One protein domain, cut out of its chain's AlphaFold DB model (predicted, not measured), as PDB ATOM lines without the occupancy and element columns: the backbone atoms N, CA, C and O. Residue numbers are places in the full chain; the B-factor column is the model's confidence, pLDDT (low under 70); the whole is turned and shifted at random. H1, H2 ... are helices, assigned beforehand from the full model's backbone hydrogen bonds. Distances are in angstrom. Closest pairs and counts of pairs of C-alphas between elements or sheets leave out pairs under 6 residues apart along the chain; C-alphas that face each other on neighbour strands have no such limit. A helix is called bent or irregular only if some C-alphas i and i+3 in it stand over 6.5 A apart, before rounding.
ATOM      1  N   THR A  23     -11.634  44.420 -37.637       94.94
ATOM      2  CA  THR A  23     -12.280  44.549 -38.946       94.94
ATOM      3  C   THR A  23     -11.503  45.494 -39.849       94.94
ATOM      4  O   THR A  23     -10.983  46.507 -39.390       94.94
ATOM      5  N   THR A  24     -11.481  45.204 -41.142       96.25
ATOM      6  CA  THR A  24     -11.014  46.106 -42.200       96.25
ATOM      7  C   THR A  24     -11.834  45.839 -43.462       96.25
ATOM      8  O   THR A  24     -12.553  44.834 -43.523       96.25
ATOM      9  N   THR A  25     -11.751  46.712 -44.463       95.81
ATOM     10  CA  THR A  25     -12.341  46.446 -45.778       95.81
ATOM     11  C   THR A  25     -11.284  45.924 -46.746       95.81
ATOM     12  O   THR A  25     -10.094  46.212 -46.627       95.81
ATOM     13  N   LEU A  26     -11.716  45.151 -47.746       96.56
ATOM     14  CA  LEU A  26     -10.805  44.678 -48.789       96.56
ATOM     15  C   LEU A  26     -10.239  45.839 -49.619       96.56
ATOM     16  O   LEU A  26      -9.111  45.747 -50.095       96.56
ATOM     17  N   THR A  27     -11.013  46.912 -49.797       97.25
ATOM     18  CA  THR A  27     -10.573  48.122 -50.499       97.25
ATOM     19  C   THR A  27      -9.428  48.787 -49.745       97.25
ATOM     20  O   THR A  27      -8.351  48.942 -50.317       97.25
ATOM     21  N   ASP A  28      -9.613  49.059 -48.452       95.88
ATOM     22  CA  ASP A  28      -8.591  49.720 -47.635       95.88
ATOM     23  C   ASP A  28      -7.320  48.872 -47.550       95.88
ATOM     24  O   ASP A  28      -6.209  49.392 -47.659       95.88
ATOM     25  N   HIS A  29      -7.473  47.550 -47.426       94.25
ATOM     26  CA  HIS A  29      -6.345  46.626 -47.386       94.25
ATOM     27  C   HIS A  29      -5.578  46.558 -48.714       94.25
ATOM     28  O   HIS A  29      -4.353  46.466 -48.708       94.25
ATOM     29  N   ARG A  30      -6.272  46.618 -49.858       96.44
ATOM     30  CA  ARG A  30      -5.626  46.668 -51.180       96.44
ATOM     31  C   ARG A  30      -4.864  47.968 -51.401       96.44
ATOM     32  O   ARG A  30      -3.808  47.935 -52.018       96.44
ATOM     33  N   GLU A  31      -5.403  49.084 -50.923       97.88
ATOM     34  CA  GLU A  31      -4.807  50.407 -51.108       97.88
ATOM     35  C   GLU A  31      -3.606  50.643 -50.182       97.88
ATOM     36  O   GLU A  31      -2.577  51.144 -50.623       97.88
ATOM     37  N   HIS A  32      -3.703  50.233 -48.915       96.00
ATOM     38  CA  HIS A  32      -2.701  50.558 -47.892       96.00
ATOM     39  C   HIS A  32      -1.774  49.382 -47.549       96.00
ATOM     40  O   HIS A  32      -0.767  49.553 -46.857       96.00
ATOM     41  N   GLY A  33      -2.100  48.178 -48.024       90.00
ATOM     42  CA  GLY A  33      -1.323  46.969 -47.788       90.00
ATOM     43  C   GLY A  33      -1.356  46.475 -46.331       90.00
ATOM     44  O   GLY A  33      -2.114  46.971 -45.492       90.00
ATOM     45  N   PRO A  34      -0.518  45.477 -45.996       86.12
ATOM     46  CA  PRO A  34      -0.530  44.818 -44.686       86.12
ATOM     47  C   PRO A  34      -0.046  45.698 -43.523       86.12
ATOM     48  O   PRO A  34      -0.369  45.412 -42.371       86.12
ATOM     49  N   HIS A  35       0.693  46.773 -43.807       90.31
ATOM     50  CA  HIS A  35       1.193  47.715 -42.798       90.31
ATOM     51  C   HIS A  35       0.336  48.983 -42.670       90.31
ATOM     52  O   HIS A  35       0.613  49.827 -41.818       90.31
ATOM     53  N   GLY A  36      -0.705  49.117 -43.498       93.88
ATOM     54  CA  GLY A  36      -1.619  50.250 -43.476       93.88
ATOM     55  C   GLY A  36      -2.389  50.368 -42.162       93.88
ATOM     56  O   GLY A  36      -2.806  49.365 -41.576       93.88
ATOM     57  N   GLN A  37      -2.632  51.602 -41.718       96.38
ATOM     58  CA  GLN A  37      -3.473  51.894 -40.553       96.38
ATOM     59  C   GLN A  37      -4.959  51.846 -40.927       96.38
ATOM     60  O   GLN A  37      -5.644  52.861 -40.965       96.38
ATOM     61  N   VAL A  38      -5.443  50.652 -41.260       96.62
ATOM     62  CA  VAL A  38      -6.801  50.422 -41.785       96.62
ATOM     63  C   VAL A  38      -7.572  49.363 -40.995       96.62
ATOM     64  O   VAL A  38      -8.672  48.958 -41.377       96.62
ATOM     65  N   PHE A  39      -6.999  48.882 -39.889       94.88
ATOM     66  CA  PHE A  39      -7.596  47.860 -39.040       94.88
ATOM     67  C   PHE A  39      -8.285  48.508 -37.842       94.88
ATOM     68  O   PHE A  39      -7.662  49.169 -37.014       94.88
ATOM     69  N   HIS A  40      -9.589  48.287 -37.727       94.19
ATOM     70  CA  HIS A  40     -10.389  48.742 -36.600       94.19
ATOM     71  C   HIS A  40     -10.472  47.639 -35.553       94.19
ATOM     72  O   HIS A  40     -11.086  46.597 -35.788       94.19
ATOM     73  N   ARG A  41      -9.879  47.883 -34.385       90.75
ATOM     74  CA  ARG A  41     -10.008  47.024 -33.208       90.75
ATOM     75  C   ARG A  41     -11.150  47.526 -32.334       90.75
ATOM     76  O   ARG A  41     -11.175  48.693 -31.947       90.75
ATOM     77  N   PHE A  42     -12.076  46.639 -31.979       85.56
ATOM     78  CA  PHE A  42     -13.170  47.011 -31.087       85.56
ATOM     79  C   PHE A  42     -12.637  47.489 -29.723       85.56
ATOM     80  O   PHE A  42     -11.768  46.846 -29.134       85.56
ATOM     81  N   GLY A  43     -13.161  48.615 -29.228       83.00
ATOM     82  CA  GLY A  43     -12.682  49.269 -28.004       83.00
ATOM     83  C   GLY A  43     -11.556  50.290 -28.213       83.00
ATOM     84  O   GLY A  43     -11.115  50.890 -27.241       83.00
ATOM     85  N   HIS A  44     -11.115  50.519 -29.454       84.62
ATOM     86  CA  HIS A  44     -10.205  51.608 -29.809       84.62
ATOM     87  C   HIS A  44     -10.887  52.610 -30.745       84.62
ATOM     88  O   HIS A  44     -11.748  52.249 -31.546       84.62
ATOM     89  N   THR A  45     -10.497  53.879 -30.631       88.12
ATOM     90  CA  THR A  45     -11.113  55.001 -31.356       88.12
ATOM     91  C   THR A  45     -10.498  55.244 -32.730       88.12
ATOM     92  O   THR A  45     -11.192  55.718 -33.628       88.12
ATOM     93  N   SER A  46      -9.224  54.898 -32.920       90.38
ATOM     94  CA  SER A  46      -8.500  55.095 -34.176       90.38
ATOM     95  C   SER A  46      -8.210  53.770 -34.897       90.38
ATOM     96  O   SER A  46      -8.003  52.742 -34.239       90.38
ATOM     97  N   PRO A  47      -8.154  53.785 -36.243       92.81
ATOM     98  CA  PRO A  47      -7.562  52.702 -37.018       92.81
ATOM     99  C   PRO A  47      -6.114  52.439 -36.588       92.81
ATOM    100  O   PRO A  47      -5.402  53.346 -36.156       92.81
ATOM    101  N   GLN A  48      -5.690  51.190 -36.710       92.12
ATOM    102  CA  GLN A  48      -4.359  50.708 -36.352       92.12
ATOM    103  C   GLN A  48      -3.781  49.890 -37.505       92.12
ATOM    104  O   GLN A  48      -4.505  49.483 -38.418       92.12
ATOM    105  N   ASN A  49      -2.471  49.642 -37.475       93.19
ATOM    106  CA  ASN A  49      -1.892  48.586 -38.304       93.19
ATOM    107  C   ASN A  49      -2.249  47.204 -37.721       93.19
ATOM    108  O   ASN A  49      -2.746  47.090 -36.596       93.19
ATOM    109  N   LEU A  50      -1.995  46.140 -38.485       90.31
ATOM    110  CA  LEU A  50      -2.355  44.782 -38.077       90.31
ATOM    111  C   LEU A  50      -1.641  44.327 -36.792       90.31
ATOM    112  O   LEU A  50      -2.249  43.629 -35.979       90.31
ATOM    113  N   PHE A  51      -0.381  44.714 -36.591       88.19
ATOM    114  CA  PHE A  51       0.396  44.306 -35.419       88.19
ATOM    115  C   PHE A  51      -0.146  44.942 -34.144       88.19
ATOM    116  O   PHE A  51      -0.394  44.236 -33.174       88.19
ATOM    117  N   ASP A  52      -0.442  46.238 -34.170       87.31
ATOM    118  CA  ASP A  52      -1.019  46.940 -33.020       87.31
ATOM    119  C   ASP A  52      -2.449  46.451 -32.727       87.31
ATOM    120  O   ASP A  52      -2.824  46.214 -31.572       87.31
ATOM    121  N   ALA A  53      -3.237  46.202 -33.781       89.19
ATOM    122  CA  ALA A  53      -4.602  45.703 -33.646       89.19
ATOM    123  C   ALA A  53      -4.658  44.284 -33.050       89.19
ATOM    124  O   ALA A  53      -5.573  43.981 -32.279       89.19
ATOM    125  N   THR A  54      -3.698  43.417 -33.392       86.69
ATOM    126  CA  THR A  54      -3.603  42.037 -32.874       86.69
ATOM    127  C   THR A  54      -2.814  41.930 -31.568       86.69
ATOM    128  O   THR A  54      -3.035  40.990 -30.802       86.69
ATOM    129  N   GLY A  55      -1.937  42.892 -31.288       82.69
ATOM    130  CA  GLY A  55      -1.072  42.922 -30.118       82.69
ATOM    131  C   GLY A  55      -1.815  43.114 -28.799       82.69
ATOM    132  O   GLY A  55      -3.009  43.443 -28.734       82.69
ATOM    133  N   ASN A  56      -1.092  42.941 -27.697       77.25
ATOM    134  CA  ASN A  56      -1.597  43.253 -26.368       77.25
ATOM    135  C   ASN A  56      -0.562  44.096 -25.615       77.25
ATOM    136  O   ASN A  56       0.120  43.563 -24.745       77.25
ATOM    137  N   PRO A  57      -0.502  45.418 -25.879       70.75
ATOM    138  CA  PRO A  57       0.517  46.302 -25.311       70.75
ATOM    139  C   PRO A  57       0.576  46.255 -23.782       70.75
ATOM    140  O   PRO A  57       1.638  46.402 -23.188       70.75
ATOM    141  N   ARG A  58      -0.570  46.012 -23.129       72.12
ATOM    142  CA  ARG A  58      -0.648  45.872 -21.669       72.12
ATOM    143  C   ARG A  58       0.022  44.592 -21.176       72.12
ATOM    144  O   ARG A  58       0.698  44.620 -20.155       72.12
ATOM    145  N   ARG A  59      -0.164  43.479 -21.892       73.44
ATOM    146  CA  ARG A  59       0.554  42.232 -21.612       73.44
ATOM    147  C   ARG A  59       2.028  42.370 -21.965       73.44
ATOM    148  O   ARG A  59       2.853  41.973 -21.161       73.44
ATOM    149  N   ASP A  60       2.354  42.971 -23.102       75.12
ATOM    150  CA  ASP A  60       3.745  43.162 -23.517       75.12
ATOM    151  C   ASP A  60       4.507  44.015 -22.493       75.12
ATOM    152  O   ASP A  60       5.632  43.683 -22.133       75.12
ATOM    153  N   ALA A  61       3.873  45.055 -21.935       77.62
ATOM    154  CA  ALA A  61       4.431  45.853 -20.844       77.62
ATOM    155  C   ALA A  61       4.583  45.064 -19.530       77.62
ATOM    156  O   ALA A  61       5.578  45.238 -18.829       77.62
ATOM    157  N   ALA A  62       3.627  44.190 -19.197       76.00
ATOM    158  CA  ALA A  62       3.699  43.333 -18.011       76.00
ATOM    159  C   ALA A  62       4.762  42.224 -18.143       76.00
ATOM    160  O   ALA A  62       5.438  41.903 -17.168       76.00
ATOM    161  N   ASP A  63       4.939  41.678 -19.349       79.12
ATOM    162  CA  ASP A  63       5.891  40.611 -19.664       79.12
ATOM    163  C   ASP A  63       7.301  41.172 -19.966       79.12
ATOM    164  O   ASP A  63       8.288  40.435 -19.924       79.12
ATOM    165  N   ALA A  64       7.440  42.476 -20.243       80.50
ATOM    166  CA  ALA A  64       8.718  43.110 -20.585       80.50
ATOM    167  C   ALA A  64       9.840  42.864 -19.552       80.50
ATOM    168  O   ALA A  64      10.951  42.533 -19.974       80.50
ATOM    169  N   PRO A  65       9.601  42.948 -18.226       79.75
ATOM    170  CA  PRO A  65      10.623  42.634 -17.230       79.75
ATOM    171  C   PRO A  65      11.067  41.167 -17.267       79.75
ATOM    172  O   PRO A  65      12.243  40.888 -17.040       79.75
ATOM    173  N   TYR A  66      10.155  40.235 -17.563       78.12
ATOM    174  CA  TYR A  66      10.470  38.813 -17.717       78.12
ATOM    175  C   TYR A  66      11.336  38.589 -18.965       78.12
ATOM    176  O   TYR A  66      12.420  38.016 -18.880       78.12
ATOM    177  N   TRP A  67      10.935  39.128 -20.118       75.00
ATOM    178  CA  TRP A  67      11.710  38.989 -21.355       75.00
ATOM    179  C   TRP A  67      13.079  39.676 -21.300       75.00
ATOM    180  O   TRP A  67      14.029  39.168 -21.888       75.00
ATOM    181  N   ALA A  68      13.218  40.786 -20.569       79.44
ATOM    182  CA  ALA A  68      14.507  41.443 -20.354       79.44
ATOM    183  C   ALA A  68      15.499  40.567 -19.569       79.44
ATOM    184  O   ALA A  68      16.693  40.601 -19.849       79.44
TER     185      ALA A  68
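This is residues 23 to 68 of the 92 residues of an uncharacterized protein of Streptomyces sp. CB01249 (UniProt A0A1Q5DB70). A small body of two short helices, H1 and H2, and the looping stretch between them has a longer helix, H3, sticking out from it as an arm: residues 55 to 68 stand free. H1 and H2 are joined by the long unnamed stretch 33 to 49, and no two of the three helices touch. The printed part has 46 residues, with three named helices in the order H1, H2, H3 and no named strand, and its class is all helix. The whole is loose, with a radius of gyration of the C-alphas of 13.0 A, and only just elongated, spanning 40 by 20 by 11 A, with the arm adding to the length of a body that spans 24 by 15 by 12 A.

The longest helix, H3, residues 57 to 68, belongs to the stretch 55 to 68 that stands free. H2, residues 50 to 54, and H3 meet only through their link, a tight one of 2 residues. H1, residues 26 to 32, is apart from H3. H1 is also apart from H2, and a long link of 17 residues joins these two. In H1 and H2 each O i to N i+4 pair is within hydrogen-bond range, while in H3 this holds for 6 of 8 pairs.

H3 begins at Pro 57, with its C-alpha at (0.517, 46.302, -25.311), and ends at Ala 68, with its C-alpha at (14.507, 41.443, -20.354), 15.6 A from first to last C-alpha. It is irregular: C-alphas 62 and 65 are 7.0 A apart, against about 5 A in a regular helix. H2 runs from Leu 50 to Thr 54, 6.0 A from first to last C-alpha. H1 runs from Leu 26, with its C-alpha at (-10.805, 44.678, -48.789), to His 32, 10.1 A from first to last C-alpha.

The two C-alphas farthest apart are those of Thr 27 in H1 and Tyr 66 in H3, at 40.1 A. The first and last printed C-alphas, of Thr 23 and Ala 68, are 32.8 A apart. Without the stretch that stands free, the body of 32 residues has a radius of gyration of 8.5 A, 1.04 times that of a compact globule of as many residues. The C-alphas of residues 33 to 49 lie 4 to 13 A from the mean of the C-alphas. The printed part has no cut. The mean pLDDT of the printed part is 87.5, and no printed residue is under 70; the mean is 96 in H1, 88 in H2 and 76 in H3.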